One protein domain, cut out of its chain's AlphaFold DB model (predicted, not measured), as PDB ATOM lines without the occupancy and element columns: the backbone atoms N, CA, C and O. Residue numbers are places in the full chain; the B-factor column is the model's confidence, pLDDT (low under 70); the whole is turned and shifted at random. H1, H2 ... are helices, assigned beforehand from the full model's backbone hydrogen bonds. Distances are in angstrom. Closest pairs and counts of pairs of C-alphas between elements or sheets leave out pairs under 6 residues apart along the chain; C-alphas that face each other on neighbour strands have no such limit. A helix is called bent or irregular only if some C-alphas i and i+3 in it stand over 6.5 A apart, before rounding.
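AT A GLANCE: This is residues 13 to 107 of the 247 residues of an uncharacterized protein of Armatimonadetes bacterium 13_1_40CM_3_65_7 (UniProt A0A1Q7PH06). Three helices stand in a row, H2, H4 and H5, with H4, the longest, in the middle; H2 runs beside it opposite ways, and H5 crosses it steeply on the other side. H6 spans one side of this row, coming close to H2 and H4, and its last residues reach H3 and the end of H1, two short helices at the far end of the elongated whole. The printed part has 95 residues, with six named helices in the order H1 to H6 and no named strand; its class is all helix, and 66 residues are in the helices. It is compact, with a radius of gyration of the C-alphas of 13.1 A, and spans 39 by 25 by 20 A.

IN THESE COORDINATES: H4 is residues 55 to 70, 21.9 A long from C-alpha 55 at (-32.448, 33.475, -31.936) to C-alpha 70. H2 is residues 25 to 34, 14.4 A, and H5 residues 77 to 84, 10.4 A. H6, residues 89 to 103, measures 19.3 A and ends with C-alpha 103 at (-32.840, 23.668, -22.018); it is irregular, with C-alphas 98 and 101 7.2 A apart. H3 is residues 43 to 51, 12.5 A. H1, residues 15 to 22, measures 12.8 A from C-alpha 15 at (-37.201, 21.916, -8.434); it is neither bent nor irregular, but only just: C-alphas 15 and 18 are 6.3 A apart.

HOW THE PARTS SIT: H4 touches H2, the closest C-alphas being those of Ala 64 and Ala 30, 5.2 A apart, at a shallow tilt of 33 degrees, only just short of steep, opposite ways. With residues 59 to 66 alone H4 touches H5, where the C-alphas of Lys 63 and Ala 80 are the closest at 5.0 A; the tilt is steep, 55 degrees, the same way. H2 and H5 are apart. H6 is close to H2 but not clearly touching, with the C-alphas of Thr 98 and Leu 27 closest at 6.5 A. H6 is likewise close to H4 but not clearly touching, with the C-alphas of Trp 95 and Leu 69 closest at 7.8 A. With residues 102 to 103 alone H6 touches H3; the closest C-alphas are those of His 103 and Gly 50, 4.4 A apart, and the tilt is shallow at 33 degrees, only just short of steep, opposite ways. With Pro 101 alone H6 only just touches H1, with 3 pairs of C-alphas within 8 A, the closest being those of Pro 101 and Phe 22, 6.2 A apart. The helix packing is mostly aligned, with 3 of 4 touching pairs at a shallow tilt. In H2, H3 and H5 every O i to N i+4 pair is within hydrogen-bond range, against 11 of 12 in H4, 9 of 11 in H6 and 1 of 4 in H1, where 1 of 5 O i to N i+3 pairs is within range.

THE WHOLE: The two C-alphas farthest apart, those of His 14 and Ala 75, are 41.1 A apart. The printed part has no cut and no long link. The mean pLDDT of the printed part is 91.6, and residues 13 to 18 are under 70.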
ATOM      1  N   ARG A  13     -39.951  25.267  -5.076       41.53
ATOM      2  CA  ARG A  13     -38.747  25.303  -4.227       41.53
ATOM      3  C   ARG A  13     -37.991  23.972  -4.181       41.53
ATOM      4  O   ARG A  13     -36.807  23.982  -3.842       41.53
ATOM      5  N   HIS A  14     -38.630  22.850  -4.525       38.03
ATOM      6  CA  HIS A  14     -37.940  21.560  -4.665       38.03
ATOM      7  C   HIS A  14     -37.169  21.446  -5.992       38.03
ATOM      8  O   HIS A  14     -36.036  20.963  -5.997       38.03
ATOM      9  N   PHE A  15     -37.698  22.048  -7.061       44.06
ATOM     10  CA  PHE A  15     -37.201  21.916  -8.434       44.06
ATOM     11  C   PHE A  15     -35.754  22.404  -8.664       44.06
ATOM     12  O   PHE A  15     -35.089  21.927  -9.582       44.06
ATOM     13  N   ASP A  16     -35.230  23.331  -7.850       50.59
ATOM     14  CA  ASP A  16     -33.916  23.961  -8.100       50.59
ATOM     15  C   ASP A  16     -32.728  23.228  -7.450       50.59
ATOM     16  O   ASP A  16     -31.605  23.298  -7.950       50.59
ATOM     17  N   ARG A  17     -32.921  22.467  -6.359       53.88
ATOM     18  CA  ARG A  17     -31.768  21.794  -5.715       53.88
ATOM     19  C   ARG A  17     -31.198  20.667  -6.578       53.88
ATOM     20  O   ARG A  17     -29.997  20.408  -6.514       53.88
ATOM     21  N   GLY A  18     -32.046  20.018  -7.379       62.59
ATOM     22  CA  GLY A  18     -31.659  18.918  -8.259       62.59
ATOM     23  C   GLY A  18     -30.910  19.381  -9.506       62.59
ATOM     24  O   GLY A  18     -29.827  18.873  -9.776       62.59
ATOM     25  N   ALA A  19     -31.430  20.381 -10.225       76.81
ATOM     26  CA  ALA A  19     -30.863  20.808 -11.505       76.81
ATOM     27  C   ALA A  19     -29.583  21.648 -11.353       76.81
ATOM     28  O   ALA A  19     -28.665  21.547 -12.170       76.81
ATOM     29  N   ALA A  20     -29.476  22.457 -10.287       81.31
ATOM     30  CA  ALA A  20     -28.339  23.355 -10.066       81.31
ATOM     31  C   ALA A  20     -26.979  22.633 -10.040       81.31
ATOM     32  O   ALA A  20     -25.973  23.211 -10.461       81.31
ATOM     33  N   ARG A  21     -26.943  21.370  -9.591       87.81
ATOM     34  CA  ARG A  21     -25.718  20.552  -9.530       87.81
ATOM     35  C   ARG A  21     -25.163  20.171 -10.905       87.81
ATOM     36  O   ARG A  21     -23.992  19.826 -10.996       87.81
ATOM     37  N   PHE A  22     -25.984  20.244 -11.952       93.12
ATOM     38  CA  PHE A  22     -25.593  19.896 -13.318       93.12
ATOM     39  C   PHE A  22     -25.047  21.091 -14.109       93.12
ATOM     40  O   PHE A  22     -24.512  20.924 -15.200       93.12
ATOM     41  N   TRP A  23     -25.125  22.309 -13.564       94.94
ATOM     42  CA  TRP A  23     -24.588  23.500 -14.223       94.94
ATOM     43  C   TRP A  23     -23.061  23.522 -14.201       94.94
ATOM     44  O   TRP A  23     -22.450  23.871 -13.186       94.94
ATOM     45  N   SER A  24     -22.443  23.252 -15.349       95.25
ATOM     46  CA  SER A  24     -20.995  23.388 -15.503       95.25
ATOM     47  C   SER A  24     -20.542  24.855 -15.402       95.25
ATOM     48  O   SER A  24     -21.286  25.778 -15.769       95.25
ATOM     49  N   PRO A  25     -19.309  25.119 -14.931       96.19
ATOM     50  CA  PRO A  25     -18.731  26.460 -14.954       96.19
ATOM     51  C   PRO A  25     -18.746  27.098 -16.354       96.19
ATOM     52  O   PRO A  25     -18.999  28.296 -16.476       96.19
ATOM     53  N   GLU A  26     -18.522  26.304 -17.402       97.12
ATOM     54  CA  GLU A  26     -18.528  26.710 -18.811       97.12
ATOM     55  C   GLU A  26     -19.906  27.233 -19.220       97.12
ATOM     56  O   GLU A  26     -20.013  28.350 -19.738       97.12
ATOM     57  N   LEU A  27     -20.969  26.473 -18.924       97.50
ATOM     58  CA  LEU A  27     -22.338  26.888 -19.217       97.50
ATOM     59  C   LEU A  27     -22.691  28.162 -18.445       97.50
ATOM     60  O   LEU A  27     -23.230  29.103 -19.026       97.50
ATOM     61  N   ARG A  28     -22.350  28.236 -17.151       96.69
ATOM     62  CA  ARG A  28     -22.629  29.425 -16.326       96.69
ATOM     63  C   ARG A  28     -21.957  30.670 -16.895       96.69
ATOM     64  O   ARG A  28     -22.620  31.696 -17.038       96.69
ATOM     65  N   ARG A  29     -20.673  30.587 -17.267       97.00
ATOM     66  CA  ARG A  29     -19.940  31.701 -17.895       97.00
ATOM     67  C   ARG A  29     -20.559  32.096 -19.234       97.00
ATOM     68  O   ARG A  29     -20.742  33.290 -19.484       97.00
ATOM     69  N   ALA A  30     -20.915  31.124 -20.073       97.31
ATOM     70  CA  ALA A  30     -21.558  31.380 -21.358       97.31
ATOM     71  C   ALA A  30     -22.912  32.087 -21.187       97.31
ATOM     72  O   ALA A  30     -23.152  33.112 -21.829       97.31
ATOM     73  N   VAL A  31     -23.758  31.608 -20.274       97.25
ATOM     74  CA  VAL A  31     -25.060  32.217 -19.981       97.25
ATOM     75  C   VAL A  31     -24.895  33.607 -19.377       97.25
ATOM     76  O   VAL A  31     -25.497  34.539 -19.895       97.25
ATOM     77  N   MET A  32     -24.022  33.810 -18.383       96.69
ATOM     78  CA  MET A  32     -23.766  35.144 -17.807       96.69
ATOM     79  C   MET A  32     -23.255  36.147 -18.845       96.69
ATOM     80  O   MET A  32     -23.544  37.337 -18.752       96.69
ATOM     81  N   LYS A  33     -22.511  35.686 -19.855       96.31
ATOM     82  CA  LYS A  33     -22.031  36.538 -20.946       96.31
ATOM     83  C   LYS A  33     -23.148  36.980 -21.894       96.31
ATOM     84  O   LYS A  33     -23.059  38.063 -22.468       96.31
ATOM     85  N   VAL A  34     -24.163  36.142 -22.103       96.62
ATOM     86  CA  VAL A  34     -25.274  36.419 -23.032       96.62
ATOM     87  C   VAL A  34     -26.448  37.098 -22.322       96.62
ATOM     88  O   VAL A  34     -27.036  38.030 -22.868       96.62
ATOM     89  N   ARG A  35     -26.757  36.652 -21.104       97.06
ATOM     90  CA  ARG A  35     -27.807  37.141 -20.204       97.06
ATOM     91  C   ARG A  35     -27.284  37.216 -18.764       97.06
ATOM     92  O   ARG A  35     -27.502  36.283 -17.988       97.06
ATOM     93  N   PRO A  36     -26.609  38.316 -18.383       96.44
ATOM     94  CA  PRO A  36     -26.080  38.511 -17.029       96.44
ATOM     95  C   PRO A  36     -27.127  38.344 -15.920       96.44
ATOM     96  O   PRO A  36     -26.831  37.832 -14.844       96.44
ATOM     97  N   GLU A  37     -28.363  38.745 -16.197       96.75
ATOM     98  CA  GLU A  37     -29.496  38.698 -15.280       96.75
ATOM     99  C   GLU A  37     -30.171  37.317 -15.176       96.75
ATOM    100  O   GLU A  37     -31.071  37.144 -14.363       96.75
ATOM    101  N   TYR A  38     -29.760  36.316 -15.967       96.44
ATOM    102  CA  TYR A  38     -30.436  35.011 -16.010       96.44
ATOM    103  C   TYR A  38     -30.568  34.369 -14.620       96.44
ATOM    104  O   TYR A  38     -31.649  33.942 -14.214       96.44
ATOM    105  N   PHE A  39     -29.478  34.365 -13.849       94.12
ATOM    106  CA  PHE A  39     -29.441  33.763 -12.514       94.12
ATOM    107  C   PHE A  39     -30.116  34.612 -11.426       94.12
ATOM    108  O   PHE A  39     -30.207  34.155 -10.289       94.12
ATOM    109  N   SER A  40     -30.607  35.816 -11.740       95.25
ATOM    110  CA  SER A  40     -31.453  36.600 -10.829       95.25
ATOM    111  C   SER A  40     -32.946  36.445 -11.122       95.25
ATOM    112  O   SER A  40     -33.775  36.878 -10.324       95.25
ATOM    113  N   TRP A  41     -33.319  35.811 -12.239       95.69
ATOM    114  CA  TRP A  41     -34.721  35.588 -12.582       95.69
ATOM    115  C   TRP A  41     -35.390  34.539 -11.684       95.69
ATOM    116  O   TRP A  41     -34.706  33.618 -11.229       95.69
ATOM    117  N   PRO A  42     -36.722  34.624 -11.497       93.00
ATOM    118  CA  PRO A  42     -37.532  33.516 -10.991       93.00
ATOM    119  C   PRO A  42     -37.398  32.260 -11.866       93.00
ATOM    120  O   PRO A  42     -37.113  32.363 -13.065       93.00
ATOM    121  N   LEU A  43     -37.615  31.082 -11.279       87.56
ATOM    122  CA  LEU A  43     -37.406  29.788 -11.944       87.56
ATOM    123  C   LEU A  43     -38.294  29.614 -13.176       87.56
ATOM    124  O   LEU A  43     -37.828  29.150 -14.213       87.56
ATOM    125  N   GLU A  44     -39.536  30.073 -13.103       89.81
ATOM    126  CA  GLU A  44     -40.518  30.005 -14.185       89.81
ATOM    127  C   GLU A  44     -40.018  30.778 -15.409       89.81
ATOM    128  O   GLU A  44     -40.108  30.318 -16.548       89.81
ATOM    129  N   ARG A  45     -39.401  31.941 -15.169       94.38
ATOM    130  CA  ARG A  45     -38.806  32.759 -16.227       94.38
ATOM    131  C   ARG A  45     -37.541  32.118 -16.802       94.38
ATOM    132  O   ARG A  45     -37.302  32.250 -18.001       94.38
ATOM    133  N   ARG A  46     -36.738  31.426 -15.987       93.81
ATOM    134  CA  ARG A  46     -35.559  30.679 -16.464       93.81
ATOM    135  C   ARG A  46     -35.957  29.492 -17.335       93.81
ATOM    136  O   ARG A  46     -35.388  29.339 -18.413       93.81
ATOM    137  N   ALA A  47     -36.952  28.716 -16.906       91.88
ATOM    138  CA  ALA A  47     -37.493  27.595 -17.668       91.88
ATOM    139  C   ALA A  47     -38.081  28.077 -19.003       91.88
ATOM    140  O   ALA A  47     -37.711  27.566 -20.058       91.88
ATOM    141  N   GLY A  48     -38.903  29.134 -18.973       93.69
ATOM    142  CA  GLY A  48     -39.456  29.754 -20.180       93.69
ATOM    143  C   GLY A  48     -38.380  30.263 -21.143       93.69
ATOM    144  O   GLY A  48     -38.500  30.096 -22.354       93.69
ATOM    145  N   TYR A  49     -37.290  30.834 -20.621       95.62
ATOM    146  CA  TYR A  49     -36.145  31.215 -21.445       95.62
ATOM    147  C   TYR A  49     -35.474  30.000 -22.095       95.62
ATOM    148  O   TYR A  49     -35.220  30.029 -23.293       95.62
ATOM    149  N   GLY A  50     -35.214  28.939 -21.329       94.12
ATOM    150  CA  GLY A  50     -34.521  27.733 -21.787       94.12
ATOM    151  C   GLY A  50     -35.208  27.006 -22.943       94.12
ATOM    152  O   GLY A  50     -34.549  26.599 -23.906       94.12
ATOM    153  N   VAL A  51     -36.538  26.904 -22.885       92.88
ATOM    154  CA  VAL A  51     -37.345  26.241 -23.925       92.88
ATOM    155  C   VAL A  51     -37.610  27.128 -25.148       92.88
ATOM    156  O   VAL A  51     -38.014  26.630 -26.195       92.88
ATOM    157  N   ALA A  52     -37.379  28.441 -25.034       93.31
ATOM    158  CA  ALA A  52     -37.666  29.422 -26.079       93.31
ATOM    159  C   ALA A  52     -36.585  30.514 -26.173       93.31
ATOM    160  O   ALA A  52     -36.881  31.714 -26.195       93.31
ATOM    161  N   ILE A  53     -35.312  30.106 -26.254       94.94
ATOM    162  CA  ILE A  53     -34.186  31.045 -26.318       94.94
ATOM    163  C   ILE A  53     -34.314  31.930 -27.574       94.94
ATOM    164  O   ILE A  53     -34.393  31.413 -28.695       94.94
ATOM    165  N   PRO A  54     -34.274  33.272 -27.445       95.31
ATOM    166  CA  PRO A  54     -34.296  34.164 -28.598       95.31
ATOM    167  C   PRO A  54     -33.164  33.844 -29.582       95.31
ATOM    168  O   PRO A  54     -32.016  33.691 -29.177       95.31
ATOM    169  N   LYS A  55     -33.439  33.841 -30.894       93.88
ATOM    170  CA  LYS A  55     -32.448  33.475 -31.936       93.88
ATOM    171  C   LYS A  55     -31.098  34.193 -31.802       93.88
ATOM    172  O   LYS A  55     -30.046  33.611 -32.051       93.88
ATOM    173  N   ARG A  56     -31.122  35.473 -31.418       94.38
ATOM    174  CA  ARG A  56     -29.909  36.277 -31.198       94.38
ATOM    175  C   ARG A  56     -29.083  35.768 -30.015       94.38
ATOM    176  O   ARG A  56     -27.852  35.814 -30.072       94.38
ATOM    177  N   ASP A  57     -29.754  35.328 -28.961       97.00
ATOM    178  CA  ASP A  57     -29.119  34.785 -27.771       97.00
ATOM    179  C   ASP A  57     -28.590  33.389 -28.043       97.00
ATOM    180  O   ASP A  57     -27.433  33.150 -27.735       97.00
ATOM    181  N   ALA A  58     -29.371  32.529 -28.707       95.56
ATOM    182  CA  ALA A  58     -28.939  31.194 -29.119       95.56
ATOM    183  C   ALA A  58     -27.621  31.270 -29.907       95.56
ATOM    184  O   ALA A  58     -26.615  30.716 -29.487       95.56
ATOM    185  N   ALA A  59     -27.550  32.121 -30.936       95.31
ATOM    186  CA  ALA A  59     -26.317  32.305 -31.704       95.31
ATOM    187  C   ALA A  59     -25.159  32.946 -30.899       95.31
ATOM    188  O   ALA A  59     -23.990  32.854 -31.281       95.31
ATOM    189  N   SER A  60     -25.460  33.656 -29.805       96.50
ATOM    190  CA  SER A  60     -24.439  34.191 -28.893       96.50
ATOM    191  C   SER A  60     -23.951  33.134 -27.900       96.50
ATOM    192  O   SER A  60     -22.758  33.116 -27.596       96.50
ATOM    193  N   LEU A  61     -24.852  32.266 -27.435       96.88
ATOM    194  CA  LEU A  61     -24.551  31.097 -26.617       96.88
ATOM    195  C   LEU A  61     -23.696  30.124 -27.412       96.88
ATOM    196  O   LEU A  61     -22.652  29.735 -26.903       96.88
ATOM    197  N   ASP A  62     -24.038  29.861 -28.677       96.38
ATOM    198  CA  ASP A  62     -23.252  28.991 -29.551       96.38
ATOM    199  C   ASP A  62     -21.793  29.453 -29.614       96.38
ATOM    200  O   ASP A  62     -20.851  28.712 -29.338       96.38
ATOM    201  N   LYS A  63     -21.599  30.748 -29.899       97.12
ATOM    202  CA  LYS A  63     -20.271  31.368 -29.953       97.12
ATOM    203  C   LYS A  63     -19.532  31.312 -28.613       97.12
ATOM    204  O   LYS A  63     -18.308  31.182 -28.608       97.12
ATOM    205  N   ALA A  64     -20.232  31.484 -27.493       96.88
ATOM    206  CA  ALA A  64     -19.619  31.433 -26.170       96.88
ATOM    207  C   ALA A  64     -19.213  29.999 -25.801       96.88
ATOM    208  O   ALA A  64     -18.064  29.778 -25.437       96.88
ATOM    209  N   LEU A  65     -20.112  29.033 -25.972       97.19
ATOM    210  CA  LEU A  65     -19.897  27.628 -25.636       97.19
ATOM    211  C   LEU A  65     -18.836  26.970 -26.518       97.19
ATOM    212  O   LEU A  65     -18.000  26.245 -25.995       97.19
ATOM    213  N   LEU A  66     -18.782  27.276 -27.821       97.44
ATOM    214  CA  LEU A  66     -17.716  26.764 -28.694       97.44
ATOM    215  C   LEU A  66     -16.320  27.176 -28.202       97.44
ATOM    216  O   LEU A  66     -15.373  26.389 -28.271       97.44
ATOM    217  N   LYS A  67     -16.206  28.394 -27.656       96.19
ATOM    218  CA  LYS A  67     -14.968  28.878 -27.047       96.19
ATOM    219  C   LYS A  67     -14.691  28.184 -25.712       96.19
ATOM    220  O   LYS A  67     -13.568  27.742 -25.505       96.19
ATOM    221  N   GLU A  68     -15.679  28.113 -24.824       95.50
ATOM    222  CA  GLU A  68     -15.515  27.552 -23.474       95.50
ATOM    223  C   GLU A  68     -15.250  26.036 -23.489       95.50
ATOM    224  O   GLU A  68     -14.398  25.561 -22.747       95.50
ATOM    225  N   LEU A  69     -15.937  25.275 -24.347       96.44
ATOM    226  CA  LEU A  69     -15.862  23.810 -24.371       96.44
ATOM    227  C   LEU A  69     -14.739  23.269 -25.253       96.44
ATOM    228  O   LEU A  69     -14.127  22.252 -24.912       96.44
ATOM    229  N   PHE A  70     -14.465  23.937 -26.376       96.00
ATOM    230  CA  PHE A  70     -13.576  23.410 -27.418       96.00
ATOM    231  C   PHE A  70     -12.442  24.366 -27.803       96.00
ATOM    232  O   PHE A  70     -11.682  24.066 -28.719       96.00
ATOM    233  N   GLY A  71     -12.344  25.544 -27.177       95.50
ATOM    234  CA  GLY A  71     -11.354  26.561 -27.546       95.50
ATOM    235  C   GLY A  71     -11.568  27.177 -28.937       95.50
ATOM    236  O   GLY A  71     -10.730  27.947 -29.407       95.50
ATOM    237  N   LYS A  72     -12.690  26.879 -29.609       95.56
ATOM    238  CA  LYS A  72     -12.978  27.313 -30.983       95.56
ATOM    239  C   LYS A  72     -13.604  28.707 -30.961       95.56
ATOM    240  O   LYS A  72     -14.697  28.910 -30.435       95.56
ATOM    241  N   SER A  73     -12.912  29.689 -31.535       94.75
ATOM    242  CA  SER A  73     -13.387  31.076 -31.616       94.75
ATOM    243  C   SER A  73     -13.766  31.444 -33.047       94.75
ATOM    244  O   SER A  73     -13.025  31.163 -33.981       94.75
ATOM    245  N   TYR A  74     -14.898  32.128 -33.202       95.38
ATOM    246  CA  TYR A  74     -15.422  32.563 -34.499       95.38
ATOM    247  C   TYR A  74     -15.601  34.079 -34.525       95.38
ATOM    248  O   TYR A  74     -15.978  34.687 -33.512       95.38
ATOM    249  N   ALA A  75     -15.359  34.707 -35.678       92.94
ATOM    250  CA  ALA A  75     -15.482  36.153 -35.821       92.94
ATOM    251  C   ALA A  75     -16.946  36.575 -35.649       92.94
ATOM    252  O   ALA A  75     -17.261  37.448 -34.831       92.94
ATOM    253  N   THR A  76     -17.870  35.871 -36.302       94.50
ATOM    254  CA  THR A  76     -19.300  36.199 -36.278       94.50
ATOM    255  C   THR A  76     -20.144  35.164 -35.528       94.50
ATOM    256  O   THR A  76     -19.748  34.019 -35.323       94.50
ATOM    257  N   ARG A  77     -21.353  35.568 -35.108       93.50
ATOM    258  CA  ARG A  77     -22.348  34.646 -34.519       93.50
ATOM    259  C   ARG A  77     -22.863  33.623 -35.535       93.50
ATOM    260  O   ARG A  77     -23.190  32.505 -35.165       93.50
ATOM    261  N   LYS A  78     -22.939  34.009 -36.811       94.25
ATOM    262  CA  LYS A  78     -23.433  33.149 -37.893       94.25
ATOM    263  C   LYS A  78     -22.470  31.993 -38.166       94.25
ATOM    264  O   LYS A  78     -22.915  30.864 -38.312       94.25
ATOM    265  N   GLU A  79     -21.168  32.276 -38.195       95.19
ATOM    266  CA  GLU A  79     -20.126  31.249 -38.319       95.19
ATOM    267  C   GLU A  79     -20.143  30.287 -37.133       95.19
ATOM    268  O   GLU A  79     -20.106  29.079 -37.337       95.19
ATOM    269  N   ALA A  80     -20.263  30.818 -35.911       94.94
ATOM    270  CA  ALA A  80     -20.381  29.999 -34.711       94.94
ATOM    271  C   ALA A  80     -21.598  29.063 -34.772       94.94
ATOM    272  O   ALA A  80     -21.441  27.864 -34.585       94.94
ATOM    273  N   ALA A  81     -22.784  29.577 -35.105       93.00
ATOM    274  CA  ALA A  81     -23.990  28.754 -35.227       93.00
ATOM    275  C   ALA A  81     -23.845  27.663 -36.308       93.00
ATOM    276  O   ALA A  81     -24.231  26.515 -36.101       93.00
ATOM    277  N   ALA A  82     -23.232  27.992 -37.453       94.94
ATOM    278  CA  ALA A  82     -22.960  27.011 -38.504       94.94
ATOM    279  C   ALA A  82     -21.952  25.934 -38.066       94.94
ATOM    280  O   ALA A  82     -22.078  24.783 -38.477       94.94
ATOM    281  N   ALA A  83     -20.961  26.297 -37.250       94.56
ATOM    282  CA  ALA A  83     -19.991  25.358 -36.700       94.56
ATOM    283  C   ALA A  83     -20.585  24.473 -35.595       94.56
ATOM    284  O   ALA A  83     -20.298  23.280 -35.570       94.56
ATOM    285  N   ALA A  84     -21.441  25.027 -34.729       92.94
ATOM    286  CA  ALA A  84     -22.173  24.263 -33.716       92.94
ATOM    287  C   ALA A  84     -23.069  23.193 -34.361       92.94
ATOM    288  O   ALA A  84     -23.136  22.071 -33.881       92.94
ATOM    289  N   GLY A  85     -23.681  23.497 -35.512       92.00
ATOM    290  CA  GLY A  85     -24.459  22.525 -36.289       92.00
ATOM    291  C   GLY A  85     -23.636  21.461 -37.034       92.00
ATOM    292  O   GLY A  85     -24.209  20.703 -37.811       92.00
ATOM    293  N   ARG A  86     -22.305  21.433 -36.874       94.50
ATOM    294  CA  ARG A  86     -21.380  20.505 -37.557       94.50
ATOM    295  C   ARG A  86     -20.336  19.915 -36.604       94.50
ATOM    296  O   ARG A  86     -19.223  19.599 -37.029       94.50
ATOM    297  N   LEU A  87     -20.659  19.826 -35.316       94.81
ATOM    298  CA  LEU A  87     -19.802  19.150 -34.347       94.81
ATOM    299  C   LEU A  87     -19.657  17.662 -34.708       94.81
ATOM    300  O   LEU A  87     -20.545  17.071 -35.324       94.81
ATOM    301  N   SER A  88     -18.520  17.061 -34.344       95.44
ATOM    302  CA  SER A  88     -18.394  15.600 -34.352       95.44
ATOM    303  C   SER A  88     -19.373  14.996 -33.342       95.44
ATOM    304  O   SER A  88     -19.853  15.703 -32.459       95.44
ATOM    305  N   LEU A  89     -19.651  13.694 -33.440       93.25
ATOM    306  CA  LEU A  89     -20.547  13.024 -32.490       93.25
ATOM    307  C   LEU A  89     -20.062  13.181 -31.036       93.25
ATOM    308  O   LEU A  89     -20.843  13.597 -30.187       93.25
ATOM    309  N   ASP A  90     -18.765  12.991 -30.778       94.19
ATOM    310  CA  ASP A  90     -18.186  13.163 -29.436       94.19
ATOM    311  C   ASP A  90     -18.333  14.603 -28.906       94.19
ATOM    312  O   ASP A  90     -18.721  14.824 -27.756       94.19
ATOM    313  N   ASP A  91     -18.058  15.608 -29.751       96.31
ATOM    314  CA  ASP A  91     -18.238  17.017 -29.381       96.31
ATOM    315  C   ASP A  91     -19.732  17.333 -29.166       96.31
ATOM    316  O   ASP A  91     -20.079  18.122 -28.285       96.31
ATOM    317  N   GLN A  92     -20.623  16.717 -29.949       95.19
ATOM    318  CA  GLN A  92     -22.069  16.900 -29.859       95.19
ATOM    319  C   GLN A  92     -22.639  16.320 -28.562       95.19
ATOM    320  O   GLN A  92     -23.507  16.953 -27.960       95.19
ATOM    321  N   ASP A  93     -22.159  15.167 -28.101       94.19
ATOM    322  CA  ASP A  93     -22.598  14.586 -26.831       94.19
ATOM    323  C   ASP A  93     -22.155  15.440 -25.646       94.19
ATOM    324  O   ASP A  93     -22.980  15.802 -24.805       94.19
ATOM    325  N   ARG A  94     -20.892  15.884 -25.641       95.88
ATOM    326  CA  ARG A  94     -20.392  16.822 -24.626       95.88
ATOM    327  C   ARG A  94     -21.155  18.146 -24.640       95.88
ATOM    328  O   ARG A  94     -21.424  18.726 -23.584       95.88
ATOM    329  N   TRP A  95     -21.496  18.645 -25.827       97.06
ATOM    330  CA  TRP A  95     -22.341  19.825 -25.978       97.06
ATOM    331  C   TRP A  95     -23.718  19.596 -25.366       97.06
ATOM    332  O   TRP A  95     -24.142  20.382 -24.522       97.06
ATOM    333  N   ASN A  96     -24.392  18.520 -25.775       96.19
ATOM    334  CA  ASN A  96     -25.743  18.175 -25.355       96.19
ATOM    335  C   ASN A  96     -25.839  18.003 -23.840       96.19
ATOM    336  O   ASN A  96     -26.757  18.559 -23.244       96.19
ATOM    337  N   GLU A  97     -24.879  17.309 -23.231       96.44
ATOM    338  CA  GLU A  97     -24.751  17.210 -21.778       96.44
ATOM    339  C   GLU A  97     -24.604  18.598 -21.146       96.44
ATOM    340  O   GLU A  97     -25.366  18.963 -20.255       96.44
ATOM    341  N   THR A  98     -23.672  19.410 -21.654       96.69
ATOM    342  CA  THR A  98     -23.388  20.731 -21.084       96.69
ATOM    343  C   THR A  98     -24.597  21.658 -21.117       96.69
ATOM    344  O   THR A  98     -24.796  22.409 -20.169       96.69
ATOM    345  N   VAL A  99     -25.374  21.666 -22.204       96.56
ATOM    346  CA  VAL A  99     -26.495  22.606 -22.379       96.56
ATOM    347  C   VAL A  99     -27.806  22.111 -21.780       96.56
ATOM    348  O   VAL A  99     -28.751  22.896 -21.659       96.56
ATOM    349  N   LEU A 100     -27.887  20.836 -21.392       96.62
ATOM    350  CA  LEU A 100     -29.110  20.247 -20.859       96.62
ATOM    351  C   LEU A 100     -29.678  21.012 -19.646       96.62
ATOM    352  O   LEU A 100     -30.880  21.262 -19.652       96.62
ATOM    353  N   PRO A 101     -28.886  21.500 -18.669       95.62
ATOM    354  CA  PRO A 101     -29.415  22.275 -17.541       95.62
ATOM    355  C   PRO A 101     -30.062  23.611 -17.922       95.62
ATOM    356  O   PRO A 101     -30.823  24.172 -17.136       95.62
ATOM    357  N   LEU A 102     -29.741  24.149 -19.104       96.00
ATOM    358  CA  LEU A 102     -30.354  25.369 -19.625       96.00
ATOM    359  C   LEU A 102     -31.660  25.072 -20.371       96.00
ATOM    360  O   LEU A 102     -32.596  25.855 -20.270       96.00
ATOM    361  N   HIS A 103     -31.703  23.990 -21.150       94.12
ATOM    362  CA  HIS A 103     -32.840  23.668 -22.018       94.12
ATOM    363  C   HIS A 103     -33.881  22.753 -21.376       94.12
ATOM    364  O   HIS A 103     -35.050  22.789 -21.763       94.12
ATOM    365  N   GLY A 104     -33.440  21.900 -20.463       93.38
ATOM    366  CA  GLY A 104     -34.265  20.927 -19.778       93.38
ATOM    367  C   GLY A 104     -35.146  21.560 -18.710       93.38
ATOM    368  O   GLY A 104     -34.891  22.660 -18.218       93.38
ATOM    369  N   ILE A 105     -36.190  20.833 -18.341       91.31
ATOM    370  CA  ILE A 105     -37.137  21.201 -17.290       91.31
ATOM    371  C   ILE A 105     -37.010  20.221 -16.125       91.31
ATOM    372  O   ILE A 105     -36.617  19.076 -16.319       91.31
ATOM    373  N   GLY A 106     -37.360  20.644 -14.913       88.44
ATOM    374  CA  GLY A 106     -37.335  19.740 -13.761       88.44
ATOM    375  C   GLY A 106     -35.945  19.477 -13.174       88.44
ATOM    376  O   GLY A 106     -34.929  20.001 -13.631       88.44
ATOM    377  N   GLU A 107     -35.922  18.666 -12.116       89.94
ATOM    378  CA  GLU A 107     -34.717  18.334 -11.342       89.94
ATOM    379  C   GLU A 107     -33.715  17.461 -12.109       89.94
ATOM    380  O   GLU A 107     -32.520  17.480 -11.811       89.94
TER     381      GLU A 107